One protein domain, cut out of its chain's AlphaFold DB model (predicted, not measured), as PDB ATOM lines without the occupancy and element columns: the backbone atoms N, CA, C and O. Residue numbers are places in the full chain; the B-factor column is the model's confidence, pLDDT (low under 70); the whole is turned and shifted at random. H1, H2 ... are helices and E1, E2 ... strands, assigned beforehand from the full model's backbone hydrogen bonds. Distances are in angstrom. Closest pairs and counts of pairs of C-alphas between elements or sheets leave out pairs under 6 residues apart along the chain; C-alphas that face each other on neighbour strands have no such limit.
ATOM      1  N   THR A  56     -26.555 -10.690 -12.225       87.38
ATOM      2  CA  THR A  56     -25.584 -10.021 -11.337       87.38
ATOM      3  C   THR A  56     -26.176  -8.783 -10.658       87.38
ATOM      4  O   THR A  56     -25.853  -8.504  -9.506       87.38
ATOM      5  N   ALA A  57     -27.036  -8.038 -11.355       89.25
ATOM      6  CA  ALA A  57     -27.663  -6.838 -10.810       89.25
ATOM      7  C   ALA A  57     -28.809  -7.140  -9.827       89.25
ATOM      8  O   ALA A  57     -29.033  -6.365  -8.901       89.25
ATOM      9  N   THR A  58     -29.546  -8.237 -10.026       89.19
ATOM     10  CA  THR A  58     -30.781  -8.535  -9.274       89.19
ATOM     11  C   THR A  58     -30.616  -9.614  -8.206       89.19
ATOM     12  O   THR A  58     -31.315  -9.588  -7.192       89.19
ATOM     13  N   GLN A  59     -29.690 -10.557  -8.380       85.50
ATOM     14  CA  GLN A  59     -29.411 -11.584  -7.382       85.50
ATOM     15  C   GLN A  59     -28.574 -10.972  -6.255       85.50
ATOM     16  O   GLN A  59     -27.366 -10.800  -6.369       85.50
ATOM     17  N   LEU A  60     -29.234 -10.643  -5.144       77.00
ATOM     18  CA  LEU A  60     -28.617  -9.947  -4.010       77.00
ATOM     19  C   LEU A  60     -27.612 -10.809  -3.225       77.00
ATOM     20  O   LEU A  60     -26.754 -10.268  -2.531       77.00
ATOM     21  N   ARG A  61     -27.746 -12.140  -3.277       74.50
ATOM     22  CA  ARG A  61     -26.932 -13.090  -2.497       74.50
ATOM     23  C   ARG A  61     -26.619 -14.372  -3.286       74.50
ATOM     24  O   ARG A  61     -27.066 -15.446  -2.885       74.50
ATOM     25  N   PRO A  62     -25.895 -14.297  -4.418       72.81
ATOM     26  CA  PRO A  62     -25.378 -15.505  -5.038       72.81
ATOM     27  C   PRO A  62     -24.347 -16.138  -4.090       72.81
ATOM     28  O   PRO A  62     -23.579 -15.414  -3.447       72.81
ATOM     29  N   PRO A  63     -24.306 -17.473  -3.990       71.81
ATOM     30  CA  PRO A  63     -23.442 -18.146  -3.028       71.81
ATOM     31  C   PRO A  63     -21.947 -17.977  -3.361       71.81
ATOM     32  O   PRO A  63     -21.113 -17.967  -2.458       71.81
ATOM     33  N   LEU A  64     -21.605 -17.746  -4.638       80.94
ATOM     34  CA  LEU A  64     -20.294 -17.264  -5.088       80.94
ATOM     35  C   LEU A  64     -20.447 -16.179  -6.158       80.94
ATOM     36  O   LEU A  64     -21.332 -16.229  -7.014       80.94
ATOM     37  N   ARG A  65     -19.525 -15.212  -6.164       80.88
ATOM     38  CA  ARG A  65     -19.485 -14.174  -7.201       80.88
ATOM     39  C   ARG A  65     -19.259 -14.810  -8.577       80.88
ATOM     40  O   ARG A  65     -18.310 -15.561  -8.769       80.88
ATOM     41  N   GLY A  66     -20.113 -14.471  -9.543       81.19
ATOM     42  CA  GLY A  66     -20.055 -15.010 -10.908       81.19
ATOM     43  C   GLY A  66     -20.840 -16.309 -11.121       81.19
ATOM     44  O   GLY A  66     -20.986 -16.714 -12.271       81.19
ATOM     45  N   PHE A  67     -21.406 -16.905 -10.068       86.62
ATOM     46  CA  PHE A  67     -22.276 -18.083 -10.133       86.62
ATOM     47  C   PHE A  67     -23.737 -17.653 -10.029       86.62
ATOM     48  O   PHE A  67     -24.317 -17.598  -8.947       86.62
ATOM     49  N   HIS A  68     -24.304 -17.280 -11.168       84.44
ATOM     50  CA  HIS A  68     -25.607 -16.620 -11.265       84.44
ATOM     51  C   HIS A  68     -26.651 -17.475 -12.003       84.44
ATOM     52  O   HIS A  68     -27.810 -17.079 -12.136       84.44
ATOM     53  N   THR A  69     -26.253 -18.661 -12.469       85.69
ATOM     54  CA  THR A  69     -27.142 -19.650 -13.075       85.69
ATOM     55  C   THR A  69     -27.482 -20.711 -12.042       85.69
ATOM     56  O   THR A  69     -26.583 -21.296 -11.446       85.69
ATOM     57  N   TYR A  70     -28.767 -20.987 -11.849       81.00
ATOM     58  CA  TYR A  70     -29.221 -22.128 -11.061       81.00
ATOM     59  C   TYR A  70     -29.575 -23.273 -12.011       81.00
ATOM     60  O   TYR A  70     -30.411 -23.097 -12.897       81.00
ATOM     61  N   LEU A  71     -28.902 -24.412 -11.865       82.62
ATOM     62  CA  LEU A  71     -29.060 -25.585 -12.719       82.62
ATOM     63  C   LEU A  71     -29.503 -26.774 -11.879       82.62
ATOM     64  O   LEU A  71     -28.866 -27.141 -10.896       82.62
ATOM     65  N   VAL A  72     -30.578 -27.415 -12.313       77.19
ATOM     66  CA  VAL A  72     -31.084 -28.640 -11.704       77.19
ATOM     67  C   VAL A  72     -30.663 -29.824 -12.575       77.19
ATOM     68  O   VAL A  72     -30.927 -29.831 -13.777       77.19
ATOM     69  N   GLY A  73     -29.947 -30.780 -11.989       79.88
ATOM     70  CA  GLY A  73     -29.443 -31.984 -12.649       79.88
ATOM     71  C   GLY A  73     -30.057 -33.250 -12.058       79.88
ATOM     72  O   GLY A  73     -30.583 -33.226 -10.949       79.88
ATOM     73  N   PHE A  74     -29.973 -34.358 -12.793       86.06
ATOM     74  CA  PHE A  74     -30.376 -35.680 -12.311       86.06
ATOM     75  C   PHE A  74     -29.146 -36.559 -12.121       86.06
ATOM     76  O   PHE A  74     -28.232 -36.501 -12.945       86.06
ATOM     77  N   HIS A  75     -29.140 -37.386 -11.078       88.38
ATOM     78  CA  HIS A  75     -28.037 -38.304 -10.787       88.38
ATOM     79  C   HIS A  75     -28.558 -39.663 -10.312       88.38
ATOM     80  O   HIS A  75     -29.425 -39.691  -9.439       88.38
ATOM     81  N   PRO A  76     -28.035 -40.793 -10.820       90.81
ATOM     82  CA  PRO A  76     -28.304 -42.102 -10.242       90.81
ATOM     83  C   PRO A  76     -27.533 -42.262  -8.927       90.81
ATOM     84  O   PRO A  76     -26.402 -41.786  -8.801       90.81
ATOM     85  N   MET A  77     -28.122 -42.951  -7.951       88.50
ATOM     86  CA  MET A  77     -27.415 -43.300  -6.718       88.50
ATOM     87  C   MET A  77     -26.518 -44.516  -6.944       88.50
ATOM     88  O   MET A  77     -26.941 -45.521  -7.511       88.50
ATOM     89  N   LYS A  78     -25.280 -44.472  -6.452       89.12
ATOM     90  CA  LYS A  78     -24.306 -45.547  -6.627       89.12
ATOM     91  C   LYS A  78     -24.801 -46.855  -6.039       89.12
ATOM     92  O   LYS A  78     -24.610 -47.902  -6.642       89.12
ATOM     93  N   GLU A  79     -25.428 -46.843  -4.872       88.19
ATOM     94  CA  GLU A  79     -25.888 -48.069  -4.219       88.19
ATOM     95  C   GLU A  79     -27.166 -48.622  -4.872       88.19
ATOM     96  O   GLU A  79     -27.333 -49.839  -4.925       88.19
ATOM     97  N   ASN A  80     -28.019 -47.756  -5.429       89.19
ATOM     98  CA  ASN A  80     -29.259 -48.128  -6.115       89.19
ATOM     99  C   ASN A  80     -29.501 -47.221  -7.346       89.19
ATOM    100  O   ASN A  80     -30.191 -46.207  -7.215       89.19
ATOM    101  N   PRO A  81     -28.950 -47.566  -8.528       91.38
ATOM    102  CA  PRO A  81     -28.945 -46.683  -9.704       91.38
ATOM    103  C   PRO A  81     -30.322 -46.386 -10.311       91.38
ATOM    104  O   PRO A  81     -30.485 -45.388 -11.021       91.38
ATOM    105  N   GLU A  82     -31.324 -47.221 -10.023       90.12
ATOM    106  CA  GLU A  82     -32.705 -46.978 -10.450       90.12
ATOM    107  C   GLU A  82     -33.341 -45.796  -9.711       90.12
ATOM    108  O   GLU A  82     -34.218 -45.123 -10.264       90.12
ATOM    109  N   ARG A  83     -32.843 -45.475  -8.506       85.69
ATOM    110  CA  ARG A  83     -33.176 -44.229  -7.813       85.69
ATOM    111  C   ARG A  83     -32.330 -43.089  -8.366       85.69
ATOM    112  O   ARG A  83     -31.112 -43.054  -8.188       85.69
ATOM    113  N   GLN A  84     -33.000 -42.167  -9.054       87.00
ATOM    114  CA  GLN A  84     -32.390 -40.996  -9.682       87.00
ATOM    115  C   GLN A  84     -32.894 -39.733  -9.010       87.00
ATOM    116  O   GLN A  84     -34.096 -39.475  -9.012       87.00
ATOM    117  N   TRP A  85     -31.980 -38.975  -8.417       78.88
ATOM    118  CA  TRP A  85     -32.302 -37.828  -7.573       78.88
ATOM    119  C   TRP A  85     -32.034 -36.516  -8.280       78.88
ATOM    120  O   TRP A  85     -31.244 -36.438  -9.225       78.88
ATOM    121  N   ILE A  86     -32.712 -35.485  -7.789       76.88
ATOM    122  CA  ILE A  86     -32.553 -34.112  -8.232       76.88
ATOM    123  C   ILE A  86     -31.408 -33.482  -7.437       76.88
ATOM    124  O   ILE A  86     -31.439 -33.439  -6.210       76.88
ATOM    125  N   ALA A  87     -30.397 -32.983  -8.143       77.12
ATOM    126  CA  ALA A  87     -29.312 -32.210  -7.561       77.12
ATOM    127  C   ALA A  87     -29.400 -30.757  -8.028       77.12
ATOM    128  O   ALA A  87     -29.537 -30.460  -9.219       77.12
ATOM    129  N   HIS A  88     -29.314 -29.845  -7.069       77.44
ATOM    130  CA  HIS A  88     -29.434 -28.415  -7.292       77.44
ATOM    131  C   HIS A  88     -28.044 -27.780  -7.292       77.44
ATOM    132  O   HIS A  88     -27.286 -27.910  -6.338       77.44
ATOM    133  N   HIS A  89     -27.705 -27.081  -8.369       81.88
ATOM    134  CA  HIS A  89     -26.377 -26.530  -8.587       81.88
ATOM    135  C   HIS A  89     -26.455 -25.027  -8.812       81.88
ATOM    136  O   HIS A  89     -27.317 -24.537  -9.541       81.88
ATOM    137  N   TRP A  90     -25.488 -24.298  -8.270       83.81
ATOM    138  CA  TRP A  90     -25.184 -22.960  -8.761       83.81
ATOM    139  C   TRP A  90     -24.002 -23.063  -9.701       83.81
ATOM    140  O   TRP A  90     -22.977 -23.663  -9.378       83.81
ATOM    141  N   CYS A  91     -24.146 -22.466 -10.871       87.62
ATOM    142  CA  CYS A  91     -23.193 -22.575 -11.950       87.62
ATOM    143  C   CYS A  91     -22.794 -21.206 -12.483       87.62
ATOM    144  O   CYS A  91     -23.549 -20.229 -12.467       87.62
ATOM    145  N   ARG A  92     -21.576 -21.174 -13.003       89.25
ATOM    146  CA  ARG A  92     -21.089 -20.186 -13.943       89.25
ATOM    147  C   ARG A  92     -21.111 -20.830 -15.321       89.25
ATOM    148  O   ARG A  92     -20.456 -21.844 -15.540       89.25
ATOM    149  N   LEU A  93     -21.799 -20.225 -16.279       90.00
ATOM    150  CA  LEU A  93     -21.602 -20.603 -17.675       90.00
ATOM    151  C   LEU A  93     -20.177 -20.194 -18.066       90.00
ATOM    152  O   LEU A  93     -19.821 -19.019 -17.980       90.00
ATOM    153  N   ALA A  94     -19.316 -21.127 -18.458       89.00
ATOM    154  CA  ALA A  94     -18.012 -20.775 -19.024       89.00
ATOM    155  C   ALA A  94     -18.185 -20.324 -20.484       89.00
ATOM    156  O   ALA A  94     -17.538 -19.378 -20.956       89.00
ATOM    157  N   ASN A  95     -19.109 -20.981 -21.180       89.06
ATOM    158  CA  ASN A  95     -19.544 -20.719 -22.545       89.06
ATOM    159  C   ASN A  95     -21.023 -21.187 -22.688       89.06
ATOM    160  O   ASN A  95     -21.619 -21.552 -21.677       89.06
ATOM    161  N   ASP A  96     -21.643 -21.134 -23.874       87.75
ATOM    162  CA  ASP A  96     -23.078 -21.494 -24.020       87.75
ATOM    163  C   ASP A  96     -23.346 -23.012 -23.994       87.75
ATOM    164  O   ASP A  96     -24.490 -23.466 -24.032       87.75
ATOM    165  N   GLU A  97     -22.291 -23.817 -23.914       84.88
ATOM    166  CA  GLU A  97     -22.353 -25.276 -23.957       84.88
ATOM    167  C   GLU A  97     -21.693 -25.950 -22.752       84.88
ATOM    168  O   GLU A  97     -21.816 -27.166 -22.593       84.88
ATOM    169  N   PHE A  98     -21.035 -25.162 -21.901       87.81
ATOM    170  CA  PHE A  98     -20.268 -25.618 -20.756       87.81
ATOM    171  C   PHE A  98     -20.558 -24.761 -19.526       87.81
ATOM    172  O   PHE A  98     -20.322 -23.547 -19.511       87.81
ATOM    173  N   ALA A  99     -21.016 -25.429 -18.471       89.62
ATOM    174  CA  ALA A  99     -21.251 -24.853 -17.160       89.62
ATOM    175  C   ALA A  99     -20.233 -25.407 -16.155       89.62
ATOM    176  O   ALA A  99     -20.000 -26.609 -16.082       89.62
ATOM    177  N   GLU A 100     -19.646 -24.517 -15.366       87.88
ATOM    178  CA  GLU A 100     -18.823 -24.832 -14.203       87.88
ATOM    179  C   GLU A 100     -19.708 -24.660 -12.974       87.88
ATOM    180  O   GLU A 100     -20.218 -23.567 -12.742       87.88
ATOM    181  N   CYS A 101     -19.918 -25.714 -12.195       84.38
ATOM    182  CA  CYS A 101     -20.878 -25.696 -11.096       84.38
ATOM    183  C   CYS A 101     -20.194 -25.912  -9.749       84.38
ATOM    184  O   CYS A 101     -19.230 -26.667  -9.642       84.38
ATOM    185  N   VAL A 102     -20.718 -25.250  -8.721       75.50
ATOM    186  CA  VAL A 102     -20.385 -25.509  -7.322       75.50
ATOM    187  C   VAL A 102     -21.639 -26.035  -6.633       75.50
ATOM    188  O   VAL A 102     -22.739 -25.506  -6.806       75.50
ATOM    189  N   MET A 103     -21.450 -27.098  -5.862       67.19
ATOM    190  CA  MET A 103     -22.456 -27.679  -4.977       67.19
ATOM    191  C   MET A 103     -22.216 -27.090  -3.583       67.19
ATOM    192  O   MET A 103     -21.095 -27.173  -3.074       67.19
ATOM    193  N   PHE A 104     -23.211 -26.414  -3.009       57.97
ATOM    194  CA  PHE A 104     -23.046 -25.607  -1.784       57.97
ATOM    195  C   PHE A 104     -23.416 -26.368  -0.510       57.97
ATOM    196  O   PHE A 104     -22.869 -26.136   0.565       57.97
ATOM    197  N   ASP A 105     -24.286 -27.338  -0.667       54.25
ATOM    198  CA  ASP A 105     -24.554 -28.476   0.178       54.25
ATOM    199  C   ASP A 105     -23.515 -29.567  -0.139       54.25
ATOM    200  O   ASP A 105     -23.619 -30.306  -1.114       54.25
ATOM    201  N   GLY A 106     -22.434 -29.657   0.650       42.84
ATOM    202  CA  GLY A 106     -21.540 -30.822   0.559       42.84
ATOM    203  C   GLY A 106     -22.344 -32.095   0.867       42.84
ATOM    204  O   GLY A 106     -23.109 -32.090   1.821       42.84
ATOM    205  N   LYS A 107     -22.231 -33.230   0.171       50.06
ATOM    206  CA  LYS A 107     -21.355 -33.710  -0.916       50.06
ATOM    207  C   LYS A 107     -22.251 -34.553  -1.844       50.06
ATOM    208  O   LYS A 107     -23.428 -34.718  -1.571       50.06
ATOM    209  N   THR A 108     -21.666 -35.226  -2.830       56.44
ATOM    210  CA  THR A 108     -22.226 -36.391  -3.543       56.44
ATOM    211  C   THR A 108     -23.051 -37.359  -2.666       56.44
ATOM    212  O   THR A 108     -23.873 -38.088  -3.188       56.44
ATOM    213  N   TRP A 109     -22.853 -37.369  -1.345       59.41
ATOM    214  CA  TRP A 109     -23.688 -38.051  -0.362       59.41
ATOM    215  C   TRP A 109     -24.964 -37.265  -0.026       59.41
ATOM    216  O   TRP A 109     -24.925 -36.321   0.762       59.41
ATOM    217  N   HIS A 110     -26.096 -37.687  -0.571       67.88
ATOM    218  CA  HIS A 110     -27.407 -37.165  -0.212       67.88
ATOM    219  C   HIS A 110     -27.986 -37.937   0.991       67.88
ATOM    220  O   HIS A 110     -27.952 -39.164   1.006       67.88
ATOM    221  N   LEU A 111     -28.509 -37.230   2.000       65.81
ATOM    222  CA  LEU A 111     -29.049 -37.825   3.241       65.81
ATOM    223  C   LEU A 111     -30.580 -38.008   3.231       65.81
ATOM    224  O   LEU A 111     -31.128 -38.617   4.145       65.81
ATOM    225  N   TRP A 112     -31.269 -37.471   2.222       68.69
ATOM    226  CA  TRP A 112     -32.713 -37.629   2.014       68.69
ATOM    227  C   TRP A 112     -33.100 -37.517   0.544       68.69
ATOM    228  O   TRP A 112     -32.457 -36.798  -0.224       68.69
ATOM    229  N   ASP A 113     -34.166 -38.211   0.172       72.38
ATOM    230  CA  ASP A 113     -34.879 -38.022  -1.085       72.38
ATOM    231  C   ASP A 113     -36.029 -37.033  -0.858       72.38
ATOM    232  O   ASP A 113     -36.923 -37.304  -0.068       72.38
ATOM    233  N   THR A 114     -36.063 -35.885  -1.536       71.38
ATOM    234  CA  THR A 114     -37.231 -34.981  -1.451       71.38
ATOM    235  C   THR A 114     -38.403 -35.444  -2.319       71.38
ATOM    236  O   THR A 114     -39.439 -34.781  -2.367       71.38
ATOM    237  N   GLY A 115     -38.250 -36.573  -3.011       68.19
ATOM    238  CA  GLY A 115     -39.235 -37.131  -3.914       68.19
ATOM    239  C   GLY A 115     -39.242 -36.454  -5.279       68.19
ATOM    240  O   GLY A 115     -38.495 -35.520  -5.581       68.19
ATOM    241  N   THR A 116     -40.134 -36.952  -6.124       67.19
ATOM    242  CA  THR A 116     -40.468 -36.394  -7.437       67.19
ATOM    243  C   THR A 116     -41.984 -36.392  -7.597       67.19
ATOM    244  O   THR A 116     -42.694 -37.040  -6.831       67.19
ATOM    245  N   ASP A 117     -42.497 -35.791  -8.671       66.06
ATOM    246  CA  ASP A 117     -43.928 -35.847  -9.017       66.06
ATOM    247  C   ASP A 117     -44.500 -37.278  -9.126       66.06
ATOM    248  O   ASP A 117     -45.714 -37.463  -9.196       66.06
ATOM    249  N   ARG A 118     -43.640 -38.305  -9.197       68.06
ATOM    250  CA  ARG A 118     -44.026 -39.716  -9.335       68.06
ATOM    251  C   ARG A 118     -43.570 -40.613  -8.187       68.06
ATOM    252  O   ARG A 118     -43.945 -41.783  -8.183       68.06
ATOM    253  N   GLN A 119     -42.761 -40.116  -7.252       68.56
ATOM    254  CA  GLN A 119     -42.251 -40.904  -6.127       68.56
ATOM    255  C   GLN A 119     -42.270 -40.063  -4.849       68.56
ATOM    256  O   GLN A 119     -41.729 -38.956  -4.869       68.56
ATOM    257  N   PRO A 120     -42.875 -40.557  -3.754       73.75
ATOM    258  CA  PRO A 120     -42.838 -39.849  -2.482       73.75
ATOM    259  C   PRO A 120     -41.393 -39.732  -1.994       73.75
ATOM    260  O   PRO A 120     -40.601 -40.659  -2.163       73.75
ATOM    261  N   GLY A 121     -41.066 -38.576  -1.420       73.81
ATOM    262  CA  GLY A 121     -39.795 -38.365  -0.737       73.81
ATOM    263  C   GLY A 121     -39.771 -39.014   0.643       73.81
ATOM    264  O   GLY A 121     -40.801 -39.451   1.159       73.81
ATOM    265  N   ASP A 122     -38.587 -39.043   1.239       75.44
ATOM    266  CA  ASP A 122     -38.391 -39.361   2.645       75.44
ATOM    267  C   ASP A 122     -39.032 -38.269   3.519       75.44
ATOM    268  O   ASP A 122     -38.917 -37.074   3.240       75.44
ATOM    269  N   ASP A 123     -39.661 -38.670   4.626       73.25
ATOM    270  CA  ASP A 123     -40.329 -37.729   5.533       73.25
ATOM    271  C   ASP A 123     -39.343 -36.771   6.231       73.25
ATOM    272  O   ASP A 123     -39.708 -35.646   6.581       73.25
ATOM    273  N   LEU A 124     -38.100 -37.213   6.485       72.94
ATOM    274  CA  LEU A 124     -37.103 -36.490   7.290       72.94
ATOM    275  C   LEU A 124     -35.650 -36.756   6.827       72.94
ATOM    276  O   LEU A 124     -35.366 -37.833   6.299       72.94
ATOM    277  N   PRO A 125     -34.695 -35.830   7.092       70.50
ATOM    278  CA  PRO A 125     -33.283 -35.897   6.674       70.50
ATOM    279  C   PRO A 125     -32.427 -36.878   7.483       70.50
ATOM    280  O   PRO A 125     -31.298 -36.567   7.864       70.50
ATOM    281  N   PHE A 126     -32.967 -38.052   7.795       69.19
ATOM    282  CA  PHE A 126     -32.298 -39.068   8.612       69.19
ATOM    283  C   PHE A 126     -31.916 -40.320   7.821       69.19
ATOM    284  O   PHE A 126     -31.524 -41.325   8.415       69.19
ATOM    285  N   GLY A 127     -32.032 -40.275   6.493       66.56
ATOM    286  CA  GLY A 127     -31.616 -41.362   5.622       66.56
ATOM    287  C   GLY A 127     -30.103 -41.574   5.645       66.56
ATOM    288  O   GLY A 127     -29.307 -40.676   5.930       66.56
ATOM    289  N   GLU A 128     -29.688 -42.800   5.331       69.75
ATOM    290  CA  GLU A 128     -28.274 -43.095   5.118       69.75
ATOM    291  C   GLU A 128     -27.715 -42.263   3.956       69.75
ATOM    292  O   GLU A 128     -28.386 -42.149   2.927       69.75
ATOM    293  N   PRO A 129     -26.467 -41.771   4.049       74.31
ATOM    294  CA  PRO A 129     -25.827 -41.060   2.951       74.31
ATOM    295  C   PRO A 129     -25.791 -41.926   1.684       74.31
ATOM    296  O   PRO A 129     -25.252 -43.033   1.692       74.31
ATOM    297  N   LYS A 130     -26.339 -41.410   0.579       77.12
ATOM    298  CA  LYS A 130     -26.359 -42.046  -0.749       77.12
ATOM    299  C   LYS A 130     -25.453 -41.307  -1.713       77.12
ATOM    300  O   LYS A 130     -25.595 -40.102  -1.870       77.12
ATOM    301  N   LEU A 131     -24.527 -42.013  -2.359       84.75
ATOM    302  CA  LEU A 131     -23.552 -41.381  -3.243       84.75
ATOM    303  C   LEU A 131     -24.136 -41.201  -4.652       84.75
ATOM    304  O   LEU A 131     -24.277 -42.172  -5.383       84.75
ATOM    305  N   ALA A 132     -24.419 -39.973  -5.074       86.44
ATOM    306  CA  ALA A 132     -24.722 -39.631  -6.458       86.44
ATOM    307  C   ALA A 132     -23.576 -40.005  -7.412       86.44
ATOM    308  O   ALA A 132     -22.394 -39.923  -7.084       86.44
ATOM    309  N   TRP A 133     -23.914 -40.397  -8.631       89.81
ATOM    310  CA  TRP A 133     -22.928 -40.675  -9.671       89.81
ATOM    311  C   TRP A 133     -23.222 -39.889 -10.946       89.81
ATOM    312  O   TRP A 133     -24.203 -39.152 -11.029       89.81
ATOM    313  N   SER A 134     -22.346 -40.004 -11.941       90.00
ATOM    314  CA  SER A 134     -22.606 -39.471 -13.283       90.00
ATOM    315  C   SER A 134     -23.269 -40.531 -14.157       90.00
ATOM    316  O   SER A 134     -23.021 -41.721 -13.977       90.00
ATOM    317  N   PHE A 135     -24.089 -40.092 -15.113       92.38
ATOM    318  CA  PHE A 135     -24.507 -40.940 -16.227       92.38
ATOM    319  C   PHE A 135     -23.358 -41.020 -17.234       92.38
ATOM    320  O   PHE A 135     -23.000 -40.009 -17.840       92.38
ATOM    321  N   ASN A 136     -22.792 -42.207 -17.403       93.69
ATOM    322  CA  ASN A 136     -21.632 -42.462 -18.252       93.69
ATOM    323  C   ASN A 136     -21.999 -43.265 -19.510       93.69
ATOM    324  O   ASN A 136     -21.276 -43.205 -20.503       93.69
ATOM    325  N   HIS A 137     -23.154 -43.936 -19.514       93.12
ATOM    326  CA  HIS A 137     -23.647 -44.713 -20.652       93.12
ATOM    327  C   HIS A 137     -25.034 -44.223 -21.105       93.12
ATOM    328  O   HIS A 137     -25.852 -43.697 -20.345       93.12
ATOM    329  N   ALA A 138     -25.327 -44.373 -22.396       92.81
ATOM    330  CA  ALA A 138     -26.638 -44.053 -22.938       92.81
ATOM    331  C   ALA A 138     -27.680 -45.049 -22.411       92.81
ATOM    332  O   ALA A 138     -27.424 -46.246 -22.347       92.81
ATOM    333  N   GLY A 139     -28.873 -44.557 -22.073       92.94
ATOM    334  CA  GLY A 139     -29.930 -45.376 -21.473       92.94
ATOM    335  C   GLY A 139     -29.869 -45.453 -19.948       92.94
ATOM    336  O   GLY A 139     -30.810 -45.947 -19.346       92.94
ATOM    337  N   GLU A 140     -28.838 -44.910 -19.294       94.56
ATOM    338  CA  GLU A 140     -28.781 -44.873 -17.827       94.56
ATOM    339  C   GLU A 140     -29.726 -43.842 -17.203       94.56
ATOM    340  O   GLU A 140     -30.137 -44.017 -16.065       94.56
ATOM    341  N   LEU A 141     -30.128 -42.787 -17.911       92.81
ATOM    342  CA  LEU A 141     -31.183 -41.867 -17.462       92.81
ATOM    343  C   LEU A 141     -32.561 -42.519 -17.657       92.81
ATOM    344  O   LEU A 141     -32.790 -43.171 -18.677       92.81
ATOM    345  N   GLN A 142     -33.488 -42.332 -16.710       91.81
ATOM    346  CA  GLN A 142     -34.861 -42.825 -16.861       91.81
ATOM    347  C   GLN A 142     -35.500 -42.277 -18.159       91.81
ATOM    348  O   GLN A 142     -35.532 -41.054 -18.342       91.81
ATOM    349  N   PRO A 143     -36.061 -43.122 -19.052       92.31
ATOM    350  CA  PRO A 143     -36.570 -42.667 -20.353       92.31
ATOM    351  C   PRO A 143     -37.669 -41.608 -20.247       92.31
ATOM    352  O   PRO A 143     -37.685 -40.638 -21.002       92.31
ATOM    353  N   TRP A 144     -38.571 -41.757 -19.273       89.62
ATOM    354  CA  TRP A 144     -39.639 -40.786 -19.035       89.62
ATOM    355  C   TRP A 144     -39.090 -39.424 -18.589       89.62
ATOM    356  O   TRP A 144     -39.655 -38.392 -18.940       89.62
ATOM    357  N   LEU A 145     -37.984 -39.417 -17.842       88.69
ATOM    358  CA  LEU A 145     -37.348 -38.208 -17.326       88.69
ATOM    359  C   LEU A 145     -36.579 -37.482 -18.431       88.69
ATOM    360  O   LEU A 145     -36.662 -36.262 -18.553       88.69
ATOM    361  N   GLN A 146     -35.904 -38.249 -19.288       90.81
ATOM    362  CA  GLN A 146     -35.296 -37.730 -20.508       90.81
ATOM    363  C   GLN A 146     -36.346 -37.100 -21.429       90.81
ATOM    364  O   GLN A 146     -36.172 -35.962 -21.856       90.81
ATOM    365  N   ALA A 147     -37.444 -37.811 -21.699       91.56
ATOM    366  CA  ALA A 147     -38.518 -37.329 -22.564       91.56
ATOM    367  C   ALA A 147     -39.201 -36.075 -22.000       91.56
ATOM    368  O   ALA A 147     -39.501 -35.146 -22.748       91.56
ATOM    369  N   LEU A 148     -39.418 -36.028 -20.680       89.06
ATOM    370  CA  LEU A 148     -39.936 -34.847 -19.994       89.06
ATOM    371  C   LEU A 148     -39.004 -33.648 -20.192       89.06
ATOM    372  O   LEU A 148     -39.445 -32.619 -20.690       89.06
ATOM    373  N   ARG A 149     -37.712 -33.793 -19.875       89.62
ATOM    374  CA  ARG A 149     -36.712 -32.729 -20.051       89.62
ATOM    375  C   ARG A 149     -36.659 -32.227 -21.494       89.62
ATOM    376  O   ARG A 149     -36.664 -31.020 -21.716       89.62
ATOM    377  N   ASP A 150     -36.582 -33.140 -22.458       93.06
ATOM    378  CA  ASP A 150     -36.480 -32.802 -23.880       93.06
ATOM    379  C   ASP A 150     -37.710 -32.012 -24.349       93.06
ATOM    380  O   ASP A 150     -37.565 -31.021 -25.064       93.06
ATOM    381  N   ARG A 151     -38.908 -32.370 -23.864       94.25
ATOM    382  CA  ARG A 151     -40.142 -31.620 -24.121       94.25
ATOM    383  C   ARG A 151     -40.131 -30.232 -23.481       94.25
ATOM    384  O   ARG A 151     -40.386 -29.260 -24.181       94.25
ATOM    385  N   GLU A 152     -39.855 -30.138 -22.180       90.62
ATOM    386  CA  GLU A 152     -39.926 -28.865 -21.443       90.62
ATOM    387  C   GLU A 152     -38.865 -27.859 -21.913       90.62
ATOM    388  O   GLU A 152     -39.106 -26.655 -21.927       90.62
ATOM    389  N   LEU A 153     -37.689 -28.345 -22.326       88.69
ATOM    390  CA  LEU A 153     -36.584 -27.495 -22.774       88.69
ATOM    391  C   LEU A 153     -36.500 -27.347 -24.300       88.69
ATOM    392  O   LEU A 153     -35.630 -26.625 -24.786       88.69
ATOM    393  N   GLY A 154     -37.353 -28.036 -25.064       93.88
ATOM    394  CA  GLY A 154     -37.267 -28.071 -26.527       93.88
ATOM    395  C   GLY A 154     -35.931 -28.628 -27.039       93.88
ATOM    396  O   GLY A 154     -35.418 -28.178 -28.062       93.88
ATOM    397  N   ILE A 155     -35.334 -29.574 -26.307       90.50
ATOM    398  CA  ILE A 155     -34.027 -30.169 -26.616       90.50
ATOM    399  C   ILE A 155     -34.231 -31.499 -27.336       90.50
ATOM    400  O   ILE A 155     -35.041 -32.317 -26.923       90.50
ATOM    401  N   ASN A 156     -33.434 -31.757 -28.374       94.06
ATOM    402  CA  ASN A 156     -33.298 -33.088 -28.961       94.06
ATOM    403  C   ASN A 156     -31.974 -33.709 -28.496       94.06
ATOM    404  O   ASN A 156     -30.903 -33.285 -28.940       94.06
ATOM    405  N   THR A 157     -32.044 -34.704 -27.602       91.88
ATOM    406  CA  THR A 157     -30.835 -35.331 -27.044       91.88
ATOM    407  C   THR A 157     -29.917 -35.918 -28.111       91.88
ATOM    408  O   THR A 157     -28.708 -35.702 -28.057       91.88
ATOM    409  N   GLU A 158     -30.464 -36.671 -29.067       92.00
ATOM    410  CA  GLU A 158     -29.639 -37.372 -30.056       92.00
ATOM    411  C   GLU A 158     -29.016 -36.390 -31.052       92.00
ATOM    412  O   GLU A 158     -27.837 -36.516 -31.373       92.00
ATOM    413  N   ALA A 159     -29.740 -35.338 -31.447       93.12
ATOM    414  CA  ALA A 159     -29.167 -34.267 -32.263       93.12
ATOM    415  C   ALA A 159     -28.030 -33.533 -31.529       93.12
ATOM    416  O   ALA A 159     -26.995 -33.245 -32.124       93.12
ATOM    417  N   ARG A 160     -28.189 -33.274 -30.222       90.31
ATOM    418  CA  ARG A 160     -27.156 -32.645 -29.380       90.31
ATOM    419  C   ARG A 160     -25.939 -33.547 -29.170       90.31
ATOM    420  O   ARG A 160     -24.831 -33.039 -29.029       90.31
ATOM    421  N   ARG A 161     -26.135 -34.868 -29.117       89.50
ATOM    422  CA  ARG A 161     -25.040 -35.845 -29.073       89.50
ATOM    423  C   ARG A 161     -24.287 -35.865 -30.402       89.50
ATOM    424  O   ARG A 161     -23.068 -35.753 -30.387       89.50
ATOM    425  N   ALA A 162     -25.001 -35.942 -31.526       91.31
ATOM    426  CA  ALA A 162     -24.401 -35.929 -32.861       91.31
ATOM    427  C   ALA A 162     -23.621 -34.632 -33.127       91.31
ATOM    428  O   ALA A 162     -22.512 -34.665 -33.645       91.31
ATOM    429  N   SER A 163     -24.138 -33.481 -32.681       90.75
ATOM    430  CA  SER A 163     -23.444 -32.193 -32.823       90.75
ATOM    431  C   SER A 163     -22.164 -32.062 -31.985       90.75
ATOM    432  O   SER A 163     -21.550 -31.003 -32.020       90.75
ATOM    433  N   ARG A 164     -21.828 -33.066 -31.166       89.88
ATOM    434  CA  ARG A 164     -20.671 -33.099 -30.256       89.88
ATOM    435  C   ARG A 164     -19.755 -34.291 -30.529       89.88
ATOM    436  O   ARG A 164     -18.918 -34.628 -29.695       89.88
ATOM    437  N   GLU A 165     -19.939 -34.962 -31.662       90.81
ATOM    438  CA  GLU A 165     -19.124 -36.112 -32.058       90.81
ATOM    439  C   GLU A 165     -17.650 -35.724 -32.261       90.81
ATOM    440  O   GLU A 165     -16.754 -36.506 -31.956       90.81
ATOM    441  N   ASP A 166     -17.384 -34.474 -32.646       89.88
ATOM    442  CA  ASP A 166     -16.041 -33.896 -32.745       89.88
ATOM    443  C   ASP A 166     -15.295 -33.831 -31.400       89.88
ATOM    444  O   ASP A 166     -14.068 -33.758 -31.373       89.88
ATOM    445  N   LEU A 167     -16.006 -33.899 -30.269       89.12
ATOM    446  CA  LEU A 167     -15.391 -33.909 -28.939       89.12
ATOM    447  C   LEU A 167     -14.837 -35.281 -28.536       89.12
ATOM    448  O   LEU A 167     -14.086 -35.360 -27.561       89.12
ATOM    449  N   VAL A 168     -15.183 -36.355 -29.254       91.38
ATOM    450  CA  VAL A 168     -14.751 -37.724 -28.921       91.38
ATOM    451  C   VAL A 168     -13.227 -37.845 -28.949       91.38
ATOM    452  O   VAL A 168     -12.646 -38.422 -28.029       91.38
ATOM    453  N   ASP A 169     -12.569 -37.215 -29.922       89.88
ATOM    454  CA  ASP A 169     -11.104 -37.219 -30.064       89.88
ATOM    455  C   ASP A 169     -10.380 -36.470 -28.930       89.88
ATOM    456  O   ASP A 169      -9.174 -36.625 -28.723       89.88
ATOM    457  N   HIS A 170     -11.115 -35.656 -28.172       87.81
ATOM    458  CA  HIS A 170     -10.610 -34.910 -27.022       87.81
ATOM    459  C   HIS A 170     -10.925 -35.587 -25.686       87.81
ATOM    460  O   HIS A 170     -10.472 -35.118 -24.637       87.81
ATOM    461  N   ALA A 171     -11.696 -36.673 -25.699       89.19
ATOM    462  CA  ALA A 171     -12.037 -37.396 -24.492       89.19
ATOM    463  C   ALA A 171     -10.827 -38.186 -23.970       89.19
ATOM    464  O   ALA A 171     -10.054 -38.792 -24.714       89.19
ATOM    465  N   HIS A 172     -10.662 -38.191 -22.650       90.44
ATOM    466  CA  HIS A 172      -9.618 -38.950 -21.970       90.44
ATOM    467  C   HIS A 172     -10.253 -39.911 -20.969       90.44
ATOM    468  O   HIS A 172     -11.208 -39.511 -20.300       90.44
ATOM    469  N   PRO A 173      -9.698 -41.126 -20.788       91.75
ATOM    470  CA  PRO A 173     -10.216 -42.067 -19.808       91.75
ATOM    471  C   PRO A 173     -10.309 -41.459 -18.404       91.75
ATOM    472  O   PRO A 173      -9.372 -40.808 -17.916       91.75
ATOM    473  N   GLN A 174     -11.430 -41.686 -17.733       89.38
ATOM    474  CA  GLN A 174     -11.729 -41.159 -16.404       89.38
ATOM    475  C   GLN A 174     -11.882 -42.308 -15.416       89.38
ATOM    476  O   GLN A 174     -12.316 -43.392 -15.785       89.38
ATOM    477  N   SER A 175     -11.468 -42.103 -14.167       91.25
ATOM    478  CA  SER A 175     -11.647 -43.146 -13.156       91.25
ATOM    479  C   SER A 175     -13.089 -43.151 -12.665       91.25
ATOM    480  O   SER A 175     -13.632 -42.090 -12.355       91.25
ATOM    481  N   GLY A 176     -13.684 -44.336 -12.575       89.44
ATOM    482  CA  GLY A 176     -15.064 -44.528 -12.145       89.44
ATOM    483  C   GLY A 176     -16.113 -44.348 -13.248       89.44
ATOM    484  O   GLY A 176     -17.303 -44.257 -12.935       89.44
ATOM    485  N   ALA A 177     -15.700 -44.307 -14.518       91.81
ATOM    486  CA  ALA A 177     -16.622 -44.272 -15.650       91.81
ATOM    487  C   ALA A 177     -17.513 -45.528 -15.656       91.81
ATOM    488  O   ALA A 177     -18.735 -45.410 -15.727       91.81
ATOM    489  N   ASP A 178     -16.919 -46.697 -15.399       93.62
ATOM    490  CA  ASP A 178     -17.624 -47.985 -15.450       93.62
ATOM    491  C   ASP A 178     -18.225 -48.386 -14.084       93.62
ATOM    492  O   ASP A 178     -18.718 -49.497 -13.901       93.62
ATOM    493  N   ALA A 179     -18.213 -47.492 -13.084       92.44
ATOM    494  CA  ALA A 179     -18.596 -47.836 -11.708       92.44
ATOM    495  C   ALA A 179     -20.057 -48.309 -11.551       92.44
ATOM    496  O   ALA A 179     -20.372 -48.994 -10.573       92.44
ATOM    497  N   LEU A 180     -20.944 -47.935 -12.483       93.69
ATOM    498  CA  LEU A 180     -22.349 -48.363 -12.523       93.69
ATOM    499  C   LEU A 180     -22.681 -49.271 -13.716       93.69
ATOM    500  O   LEU A 180     -23.845 -49.636 -13.894       93.69
ATOM    501  N   GLN A 181     -21.687 -49.661 -14.516       93.12
ATOM    502  CA  GLN A 181     -21.923 -50.440 -15.724       93.12
ATOM    503  C   GLN A 181     -22.586 -51.784 -15.380       93.12
ATOM    504  O   GLN A 181     -22.171 -52.492 -14.461       93.12
ATOM    505  N   GLY A 182     -23.668 -52.115 -16.090       93.31
ATOM    506  CA  GLY A 182     -24.442 -53.342 -15.863       93.31
ATOM    507  C   GLY A 182     -25.307 -53.354 -14.595       93.31
ATOM    508  O   GLY A 182     -25.840 -54.404 -14.246       93.31
ATOM    509  N   ARG A 183     -25.462 -52.219 -13.896       95.12
ATOM    510  CA  ARG A 183     -26.266 -52.123 -12.660       95.12
ATOM    511  C   ARG A 183     -27.656 -51.509 -12.839       95.12
ATOM    512  O   ARG A 183     -28.395 -51.418 -11.863       95.12
ATOM    513  N   PHE A 184     -27.994 -51.086 -14.054       94.69
ATOM    514  CA  PHE A 184     -29.339 -50.645 -14.423       94.69
ATOM    515  C   PHE A 184     -30.134 -51.831 -14.972       94.69
ATOM    516  O   PHE A 184     -29.587 -52.656 -15.701       94.69
ATOM    517  N   GLU A 185     -31.425 -51.900 -14.656       93.50
ATOM    518  CA  GLU A 185     -32.309 -52.982 -15.117       93.50
ATOM    519  C   GLU A 185     -32.573 -52.899 -16.627       93.50
ATOM    520  O   GLU A 185     -32.838 -53.897 -17.298       93.50
ATOM    521  N   ARG A 186     -32.496 -51.682 -17.171       92.75
ATOM    522  CA  ARG A 186     -32.719 -51.394 -18.589       92.75
ATOM    523  C   ARG A 186     -31.438 -51.518 -19.424       92.75
ATOM    524  O   ARG A 186     -30.343 -51.295 -18.906       92.75
ATOM    525  N   PRO A 187     -31.560 -51.786 -20.741       94.38
ATOM    526  CA  PRO A 187     -30.414 -51.803 -21.641       94.38
ATOM    527  C   PRO A 187     -29.677 -50.463 -21.650       94.38
ATOM    528  O   PRO A 187     -30.285 -49.405 -21.831       94.38
ATOM    529  N   THR A 188     -28.358 -50.530 -21.517       95.31
ATOM    530  CA  THR A 188     -27.452 -49.385 -21.632       95.31
ATOM    531  C   THR A 188     -26.512 -49.585 -22.817       95.31
ATOM    532  O   THR A 188     -26.303 -50.706 -23.282       95.31
ATOM    533  N   ARG A 189     -26.001 -48.487 -23.375       94.31
ATOM    534  CA  ARG A 189     -25.061 -48.495 -24.504       94.31
ATOM    535  C   ARG A 189     -23.885 -47.583 -24.204       94.31
ATOM    536  O   ARG A 189     -24.085 -46.476 -23.708       94.31
ATOM    537  N   ASP A 190     -22.692 -48.015 -24.576       93.81
ATOM    538  CA  ASP A 190     -21.486 -47.213 -24.405       93.81
ATOM    539  C   ASP A 190     -21.548 -45.909 -25.204       93.81
ATOM    540  O   ASP A 190     -22.150 -45.830 -26.280       93.81
ATOM    541  N   ILE A 191     -20.923 -44.871 -24.649       92.12
ATOM    542  CA  ILE A 191     -20.767 -43.574 -25.303       92.12
ATOM    543  C   ILE A 191     -19.318 -43.474 -25.795       92.12
ATOM    544  O   ILE A 191     -18.398 -43.593 -24.983       92.12
TER     545      ILE A 191
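This is residues 56 to 191 of the 206 residues of an uncharacterized protein of Thiohalorhabdus denitrificans (UniProt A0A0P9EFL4). With little regular structure, a strongly twisted sheet lies near the middle, with short helices strung outside it among long loops. The 136 printed residues run E1 E2 E3 H1 H2 H3; the strands, in that order, form a meander, each the antiparallel neighbour of the one before. The class is mixed, under half in named elements; the whole is compact, radius of gyration of the C-alphas 16.4 A, spans 44 by 39 by 32 A.

E1, residues 69 to 76, begins at C-alpha (-27.142, -19.650, -13.075). E2, residues 84 to 93, is 24.4 A long; E3 is 99 to 102. H1 is 143 to 153, H2 157 to 162; H3, 165 to 170, ends at C-alpha (-10.610, -34.910, -27.022).

In hairpin E1 and E2, N 71 and O 89 are 2.8 A apart; in hairpin E2 and E3, N 92 and O 100, 2.8 A. The helices are not on the sheet. O i to N i+4 pairs within hydrogen-bond range: complete in H1 and H2, 0 of 2 in H3, with 2 of 3 O i to N i+3.

The printed part has no cut. The link E3 to H1 is long; residues 103 to 112, 115 to 119 and 126 to 128 have pLDDT under 70.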